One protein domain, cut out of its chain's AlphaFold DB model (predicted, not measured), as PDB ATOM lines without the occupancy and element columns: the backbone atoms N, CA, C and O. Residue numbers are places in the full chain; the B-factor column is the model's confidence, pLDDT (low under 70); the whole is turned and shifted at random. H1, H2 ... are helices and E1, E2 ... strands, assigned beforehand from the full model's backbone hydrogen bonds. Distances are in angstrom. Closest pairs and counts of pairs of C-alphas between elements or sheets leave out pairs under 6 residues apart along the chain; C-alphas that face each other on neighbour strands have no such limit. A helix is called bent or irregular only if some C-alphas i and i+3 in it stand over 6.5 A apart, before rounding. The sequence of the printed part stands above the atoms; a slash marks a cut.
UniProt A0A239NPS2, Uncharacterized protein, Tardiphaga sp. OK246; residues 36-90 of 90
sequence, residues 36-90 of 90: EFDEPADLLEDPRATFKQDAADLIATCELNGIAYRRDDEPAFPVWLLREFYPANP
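AT A GLANCE: This is residues 36 to 90 of the 90 residues of an uncharacterized protein of Tardiphaga sp. OK246 (UniProt A0A239NPS2). One long helix, H1, makes the longest axis of the model, and after it the chain folds back in a loop to a short strand, E1, and a short helix, H2, both over the same side of H1. Before H1 an arm with no named element leads into the long helix, and residues 40 to 50, of which 47 to 50 belong to H1, stick out free of the body. The printed part has 55 residues with two named helices and one named strand, in the order H1, E1, H2, and its class is mostly helix. It is only just compact, close to loose, with a radius of gyration of the C-alphas of 11.7 A, and the C-alphas span 32 by 22 by 17 A.

IN THESE COORDINATES: H1 is the longest helix, residues 47 to 65, with 19 residues and 26.4 A from first to last C-alpha. It begins at C-alpha 47, at (-44.004, -2.052, -25.534), and ends at C-alpha 65, at (-39.084, -23.527, -10.940). E1 is residues 76 to 78, Ala 76 to Pro 78, 7.1 A from first to last C-alpha. H2 is residues 79 to 85, Val 79 to Phe 85, 9.7 A from first to last C-alpha, and its last C-alpha is at (-37.339, -16.380, -23.062).

HOW THE PARTS SIT: H1 and E1 have one pair of C-alphas within 8 A, and this closest pair, Leu 58 and Phe 77, is 7.6 A apart. The centres of H1 and E1 are 10.3 A apart. H1 and H2 are near each other, with no pair of C-alphas within 8 A but 8 pairs within 10 A. E1 and H2 meet only through their link, which is tight, with 0 residues between them. E1 pairs with no named strand. In H1 and H2 every O i to N i+4 pair is within hydrogen-bond range. Neither helix is bent.

THE WHOLE: The two C-alphas farthest apart are those of Asp 42 and Gly 66, at 32.9 A, while the C-alphas of Glu 36 and Pro 90, the first and last printed, are 16.7 A apart. Without residues 40 to 50, which stand free, the body has 44 residues, spans 28 by 21 by 17 A and has a radius of gyration of 10.6 A. The printed part has no cut, and it ends at residue 90, the chain's last residue. The link from H1 to E1 is short, with 10 residues between them, and no link is long. The mean pLDDT of the printed part is 84.0; residues 38 to 43 and 87 to 90 are under 70, where the model's confidence is low. The mean pLDDT is 92 in H1, 95 in E1 and 89 in H2.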
ATOM      1  N   GLU A  36     -29.910  -3.098 -23.263       77.94
ATOM      2  CA  GLU A  36     -28.537  -3.613 -23.284       77.94
ATOM      3  C   GLU A  36     -28.224  -4.456 -24.528       77.94
ATOM      4  O   GLU A  36     -27.055  -4.593 -24.915       77.94
ATOM      5  N   PHE A  37     -29.248  -5.024 -25.161       74.75
ATOM      6  CA  PHE A  37     -29.119  -5.815 -26.381       74.75
ATOM      7  C   PHE A  37     -29.529  -5.054 -27.652       74.75
ATOM      8  O   PHE A  37     -29.609  -5.677 -28.709       74.75
ATOM      9  N   ASP A  38     -29.667  -3.719 -27.568       65.38
ATOM     10  CA  ASP A  38     -30.004  -2.816 -28.683       65.38
ATOM     11  C   ASP A  38     -31.248  -3.288 -29.466       65.38
ATOM     12  O   ASP A  38     -31.321  -3.171 -30.694       65.38
ATOM     13  N   GLU A  39     -32.233  -3.859 -28.766       66.00
ATOM     14  CA  GLU A  39     -33.457  -4.340 -29.398       66.00
ATOM     15  C   GLU A  39     -34.410  -3.166 -29.658       66.00
ATOM     16  O   GLU A  39     -34.708  -2.391 -28.742       66.00
ATOM     17  N   PRO A  40     -34.908  -2.999 -30.896       63.84
ATOM     18  CA  PRO A  40     -35.779  -1.885 -31.230       63.84
ATOM     19  C   PRO A  40     -37.163  -2.101 -30.609       63.84
ATOM     20  O   PRO A  40     -38.059  -2.682 -31.221       63.84
ATOM     21  N   ALA A  41     -37.348  -1.586 -29.392       64.25
ATOM     22  CA  ALA A  41     -38.645  -1.532 -28.714       64.25
ATOM     23  C   ALA A  41     -39.715  -0.819 -29.565       64.25
ATOM     24  O   ALA A  41     -40.894  -1.121 -29.430       64.25
ATOM     25  N   ASP A  42     -39.306   0.052 -30.494       61.88
ATOM     26  CA  ASP A  42     -40.175   0.716 -31.477       61.88
ATOM     27  C   ASP A  42     -40.849  -0.249 -32.478       61.88
ATOM     28  O   ASP A  42     -41.753   0.162 -33.206       61.88
ATOM     29  N   LEU A  43     -40.425  -1.520 -32.548       67.12
ATOM     30  CA  LEU A  43     -41.121  -2.555 -33.327       67.12
ATOM     31  C   LEU A  43     -42.354  -3.120 -32.607       67.12
ATOM     32  O   LEU A  43     -43.173  -3.787 -33.241       67.12
ATOM     33  N   LEU A  44     -42.492  -2.881 -31.302       71.62
ATOM     34  CA  LEU A  44     -43.674  -3.279 -30.546       71.62
ATOM     35  C   LEU A  44     -44.758  -2.207 -30.687       71.62
ATOM     36  O   LEU A  44     -44.510  -1.023 -30.473       71.62
ATOM     37  N   GLU A  45     -45.981  -2.634 -31.002       74.94
ATOM     38  CA  GLU A  45     -47.146  -1.740 -31.093       74.94
ATOM     39  C   GLU A  45     -47.476  -1.091 -29.733       74.94
ATOM     40  O   GLU A  45     -47.826   0.086 -29.672       74.94
ATOM     41  N   ASP A  46     -47.303  -1.842 -28.638       81.94
ATOM     42  CA  ASP A  46     -47.389  -1.349 -27.259       81.94
ATOM     43  C   ASP A  46     -46.323  -2.036 -26.380       81.94
ATOM     44  O   ASP A  46     -46.594  -3.062 -25.743       81.94
ATOM     45  N   PRO A  47     -45.100  -1.474 -26.310       79.12
ATOM     46  CA  PRO A  47     -44.004  -2.052 -25.534       79.12
ATOM     47  C   PRO A  47     -44.361  -2.240 -24.058       79.12
ATOM     48  O   PRO A  47     -43.932  -3.197 -23.417       79.12
ATOM     49  N   ARG A  48     -45.181  -1.345 -23.496       83.75
ATOM     50  CA  ARG A  48     -45.540  -1.384 -22.078       83.75
ATOM     51  C   ARG A  48     -46.494  -2.534 -21.778       83.75
ATOM     52  O   ARG A  48     -46.341  -3.189 -20.746       83.75
ATOM     53  N   ALA A  49     -47.482  -2.763 -22.642       86.69
ATOM     54  CA  ALA A  49     -48.386  -3.899 -22.504       86.69
ATOM     55  C   ALA A  49     -47.639  -5.227 -22.682       86.69
ATOM     56  O   ALA A  49     -47.807  -6.120 -21.851       86.69
ATOM     57  N   THR A  50     -46.765  -5.322 -23.691       87.25
ATOM     58  CA  THR A  50     -45.925  -6.504 -23.932       87.25
ATOM     59  C   THR A  50     -45.028  -6.801 -22.736       87.25
ATOM     60  O   THR A  50     -45.119  -7.885 -22.170       87.25
ATOM     61  N   PHE A  51     -44.255  -5.826 -22.249       88.88
ATOM     62  CA  PHE A  51     -43.358  -6.049 -21.108       88.88
ATOM     63  C   PHE A  51     -44.108  -6.429 -19.833       88.88
ATOM     64  O   PHE A  51     -43.602  -7.203 -19.024       88.88
ATOM     65  N   LYS A  52     -45.328  -5.916 -19.636       89.94
ATOM     66  CA  LYS A  52     -46.161  -6.302 -18.494       89.94
ATOM     67  C   LYS A  52     -46.630  -7.755 -18.591       89.94
ATOM     68  O   LYS A  52     -46.657  -8.440 -17.570       89.94
ATOM     69  N   GLN A  53     -47.024  -8.200 -19.783       91.56
ATOM     70  CA  GLN A  53     -47.421  -9.586 -20.020       91.56
ATOM     71  C   GLN A  53     -46.221 -10.526 -19.850       91.56
ATOM     72  O   GLN A  53     -46.288 -11.454 -19.048       91.56
ATOM     73  N   ASP A  54     -45.097 -10.202 -20.485       91.88
ATOM     74  CA  ASP A  54     -43.854 -10.969 -20.393       91.88
ATOM     75  C   ASP A  54     -43.354 -11.064 -18.944       91.88
ATOM     76  O   ASP A  54     -42.926 -12.126 -18.490       91.88
ATOM     77  N   ALA A  55     -43.465  -9.978 -18.168       93.25
ATOM     78  CA  ALA A  55     -43.122  -9.989 -16.748       93.25
ATOM     79  C   ALA A  55     -44.004 -10.959 -15.954       93.25
ATOM     80  O   ALA A  55     -43.498 -11.648 -15.070       93.25
ATOM     81  N   ALA A  56     -45.305 -11.030 -16.249       94.25
ATOM     82  CA  ALA A  56     -46.207 -11.966 -15.585       94.25
ATOM     83  C   ALA A  56     -45.841 -13.426 -15.905       94.25
ATOM     84  O   ALA A  56     -45.805 -14.260 -14.997       94.25
ATOM     85  N   ASP A  57     -45.504 -13.713 -17.162       94.38
ATOM     86  CA  ASP A  57     -45.105 -15.051 -17.603       94.38
ATOM     87  C   ASP A  57     -43.763 -15.471 -16.979       94.38
ATOM     88  O   ASP A  57     -43.647 -16.565 -16.423       94.38
ATOM     89  N   LEU A  58     -42.775 -14.571 -16.952       94.25
ATOM     90  CA  LEU A  58     -41.479 -14.805 -16.310       94.25
ATOM     91  C   LEU A  58     -41.590 -14.977 -14.791       94.25
ATOM     92  O   LEU A  58     -40.901 -15.826 -14.221       94.25
ATOM     93  N   ILE A  59     -42.469 -14.219 -14.126       95.69
ATOM     94  CA  ILE A  59     -42.780 -14.409 -12.701       95.69
ATOM     95  C   ILE A  59     -43.324 -15.819 -12.469       95.69
ATOM     96  O   ILE A  59     -42.822 -16.526 -11.591       95.69
ATOM     97  N   ALA A  60     -44.294 -16.257 -13.276       95.50
ATOM     98  CA  ALA A  60     -44.860 -17.597 -13.168       95.50
ATOM     99  C   ALA A  60     -43.789 -18.676 -13.394       95.50
ATOM    100  O   ALA A  60     -43.699 -19.624 -12.613       95.50
ATOM    101  N   THR A  61     -42.921 -18.517 -14.401       94.38
ATOM    102  CA  THR A  61     -41.783 -19.420 -14.629       94.38
ATOM    103  C   THR A  61     -40.846 -19.464 -13.427       94.38
ATOM    104  O   THR A  61     -40.433 -20.553 -13.020       94.38
ATOM    105  N   CYS A  62     -40.526 -18.314 -12.830       94.94
ATOM    106  CA  CYS A  62     -39.640 -18.266 -11.676       94.94
ATOM    107  C   CYS A  62     -40.246 -18.955 -10.453       94.94
ATOM    108  O   CYS A  62     -39.563 -19.725  -9.781       94.94
ATOM    109  N   GLU A  63     -41.531 -18.735 -10.191       95.31
ATOM    110  CA  GLU A  63     -42.246 -19.354  -9.074       95.31
ATOM    111  C   GLU A  63     -42.385 -20.866  -9.235       95.31
ATOM    112  O   GLU A  63     -42.138 -21.608  -8.285       95.31
ATOM    113  N   LEU A  64     -42.715 -21.330 -10.444       96.75
ATOM    114  CA  LEU A  64     -42.851 -22.754 -10.751       96.75
ATOM    115  C   LEU A  64     -41.531 -23.519 -10.600       96.75
ATOM    116  O   LEU A  64     -41.544 -24.682 -10.201       96.75
ATOM    117  N   ASN A  65     -40.400 -22.882 -10.911       94.19
ATOM    118  CA  ASN A  65     -39.084 -23.527 -10.940       94.19
ATOM    119  C   ASN A  65     -38.186 -23.163  -9.745       94.19
ATOM    120  O   ASN A  65     -37.054 -23.638  -9.668       94.19
ATOM    121  N   GLY A  66     -38.657 -22.323  -8.817       94.25
ATOM    122  CA  GLY A  66     -37.860 -21.853  -7.679       94.25
ATOM    123  C   GLY A  66     -36.665 -20.980  -8.081       94.25
ATOM    124  O   GLY A  66     -35.631 -21.001  -7.412       94.25
ATOM    125  N   ILE A  67     -36.781 -20.233  -9.181       94.06
ATOM    126  CA  ILE A  67     -35.729 -19.337  -9.675       94.06
ATOM    127  C   ILE A  67     -35.804 -18.016  -8.906       94.06
ATOM    128  O   ILE A  67     -36.872 -17.425  -8.756       94.06
ATOM    129  N   ALA A  68     -34.657 -17.532  -8.431       94.19
ATOM    130  CA  ALA A  68     -34.572 -16.239  -7.769       94.19
ATOM    131  C   ALA A  68     -34.766 -15.092  -8.776       94.19
ATOM    132  O   ALA A  68     -34.086 -15.030  -9.799       94.19
ATOM    133  N   TYR A  69     -35.662 -14.165  -8.446       94.94
ATOM    134  CA  TYR A  69     -35.931 -12.947  -9.206       94.94
ATOM    135  C   TYR A  69     -36.233 -11.795  -8.241       94.94
ATOM    136  O   TYR A  69     -36.495 -12.013  -7.053       94.94
ATOM    137  N   ARG A  70     -36.191 -10.559  -8.738       95.00
ATOM    138  CA  ARG A  70     -36.559  -9.366  -7.970       95.00
ATOM    139  C   ARG A  70     -38.021  -9.024  -8.237       95.00
ATOM    140  O   ARG A  70     -38.385  -8.767  -9.381       95.00
ATOM    141  N   ARG A  71     -38.840  -9.003  -7.186       89.94
ATOM    142  CA  ARG A  71     -40.275  -8.688  -7.237       89.94
ATOM    143  C   ARG A  71     -40.515  -7.258  -6.735       89.94
ATOM    144  O   ARG A  71     -40.982  -7.074  -5.618       89.94
ATOM    145  N   ASP A  72     -40.161  -6.275  -7.551       89.06
ATOM    146  CA  ASP A  72     -40.476  -4.855  -7.322       89.06
ATOM    147  C   ASP A  72     -41.495  -4.370  -8.375       89.06
ATOM    148  O   ASP A  72     -41.977  -5.172  -9.178       89.06
ATOM    149  N   ASP A  73     -41.812  -3.069  -8.400       84.38
ATOM    150  CA  ASP A  73     -42.647  -2.445  -9.447       84.38
ATOM    151  C   ASP A  73     -42.095  -2.669 -10.866       84.38
ATOM    152  O   ASP A  73     -42.855  -2.724 -11.834       84.38
ATOM    153  N   GLU A  74     -40.776  -2.849 -10.980       87.56
ATOM    154  CA  GLU A  74     -40.091  -3.289 -12.192       87.56
ATOM    155  C   GLU A  74     -39.353  -4.614 -11.917       87.56
ATOM    156  O   GLU A  74     -38.209  -4.616 -11.423       87.56
ATOM    157  N   PRO A  75     -40.017  -5.758 -12.181       92.50
ATOM    158  CA  PRO A  75     -39.444  -7.072 -11.943       92.50
ATOM    159  C   PRO A  75     -38.156  -7.278 -12.734       92.50
ATOM    160  O   PRO A  75     -38.059  -6.879 -13.895       92.50
ATOM    161  N   ALA A  76     -37.176  -7.925 -12.104       94.94
ATOM    162  CA  ALA A  76     -35.917  -8.270 -12.753       94.94
ATOM    163  C   ALA A  76     -35.618  -9.760 -12.632       94.94
ATOM    164  O   ALA A  76     -35.809 -10.363 -11.572       94.94
ATOM    165  N   PHE A  77     -35.107 -10.331 -13.714       94.88
ATOM    166  CA  PHE A  77     -34.946 -11.764 -13.909       94.88
ATOM    167  C   PHE A  77     -33.497 -12.093 -14.271       94.88
ATOM    168  O   PHE A  77     -32.800 -11.232 -14.819       94.88
ATOM    169  N   PRO A  78     -33.023 -13.317 -13.988       93.75
ATOM    170  CA  PRO A  78     -31.687 -13.733 -14.393       93.75
ATOM    171  C   PRO A  78     -31.494 -13.579 -15.901       93.75
ATOM    172  O   PRO A  78     -32.337 -14.007 -16.690       93.75
ATOM    173  N   VAL A  79     -30.367 -13.004 -16.312       89.88
ATOM    174  CA  VAL A  79     -30.111 -12.700 -17.725       89.88
ATOM    175  C   VAL A  79     -30.095 -13.962 -18.598       89.88
ATOM    176  O   VAL A  79     -30.446 -13.902 -19.775       89.88
ATOM    177  N   TRP A  80     -29.731 -15.121 -18.030       89.25
ATOM    178  CA  TRP A  80     -29.832 -16.408 -18.723       89.25
ATOM    179  C   TRP A  80     -31.286 -16.780 -19.039       89.25
ATOM    180  O   TRP A  80     -31.550 -17.261 -20.135       89.25
ATOM    181  N   LEU A  81     -32.219 -16.510 -18.119       91.12
ATOM    182  CA  LEU A  81     -33.639 -16.806 -18.294       91.12
ATOM    183  C   LEU A  81     -34.250 -15.867 -19.332       91.12
ATOM    184  O   LEU A  81     -34.985 -16.314 -20.201       91.12
ATOM    185  N   LEU A  82     -33.890 -14.580 -19.291       89.12
ATOM    186  CA  LEU A  82     -34.307 -13.611 -20.310       89.12
ATOM    187  C   LEU A  82     -33.814 -14.010 -21.701       89.12
ATOM    188  O   LEU A  82     -34.566 -13.934 -22.664       89.12
ATOM    189  N   ARG A  83     -32.582 -14.517 -21.806       85.62
ATOM    190  CA  ARG A  83     -32.068 -15.066 -23.063       85.62
ATOM    191  C   ARG A  83     -32.838 -16.303 -23.518       85.62
ATOM    192  O   ARG A  83     -33.031 -16.462 -24.712       85.62
ATOM    193  N   GLU A  84     -33.233 -17.200 -22.622       87.25
ATOM    194  CA  GLU A  84     -34.044 -18.366 -22.999       87.25
ATOM    195  C   GLU A  84     -35.477 -17.987 -23.385       87.25
ATOM    196  O   GLU A  84     -36.058 -18.636 -24.252       87.25
ATOM    197  N   PHE A  85     -36.018 -16.933 -22.771       87.44
ATOM    198  CA  PHE A  85     -37.339 -16.380 -23.062       87.44
ATOM    199  C   PHE A  85     -37.363 -15.600 -24.386       87.44
ATOM    200  O   PHE A  85     -38.321 -15.712 -25.147       87.44
ATOM    201  N   TYR A  86     -36.266 -14.912 -24.719       83.00
ATOM    202  CA  TYR A  86     -36.015 -14.263 -26.009       83.00
ATOM    203  C   TYR A  86     -34.859 -14.972 -26.760       83.00
ATOM    204  O   TYR A  86     -33.800 -14.376 -26.984       83.00
ATOM    205  N   PRO A  87     -35.013 -16.262 -27.144       61.75
ATOM    206  CA  PRO A  87     -33.915 -17.117 -27.625       61.75
ATOM    207  C   PRO A  87     -33.327 -16.666 -28.963       61.75
ATOM    208  O   PRO A  87     -32.173 -16.962 -29.285       61.75
ATOM    209  N   ALA A  88     -34.128 -15.944 -29.729       58.47
ATOM    210  CA  ALA A  88     -33.778 -15.213 -30.925       58.47
ATOM    211  C   ALA A  88     -35.014 -14.369 -31.218       58.47
ATOM    212  O   ALA A  88     -36.011 -14.910 -31.690       58.47
ATOM    213  N   ASN A  89     -34.989 -13.082 -30.899       43.31
ATOM    214  CA  ASN A  89     -35.864 -12.173 -31.621       43.31
ATOM    215  C   ASN A  89     -35.286 -12.135 -33.055       43.31
ATOM    216  O   ASN A  89     -34.107 -11.788 -33.195       43.31
ATOM    217  N   PRO A  90     -35.981 -12.679 -34.073       41.81
ATOM    218  CA  PRO A  90     -35.455 -12.761 -35.435       41.81
ATOM    219  C   PRO A  90     -35.184 -11.387 -36.056       41.81
ATOM    220  O   PRO A  90     -35.929 -10.432 -35.746       41.81
TER     221      PRO A  90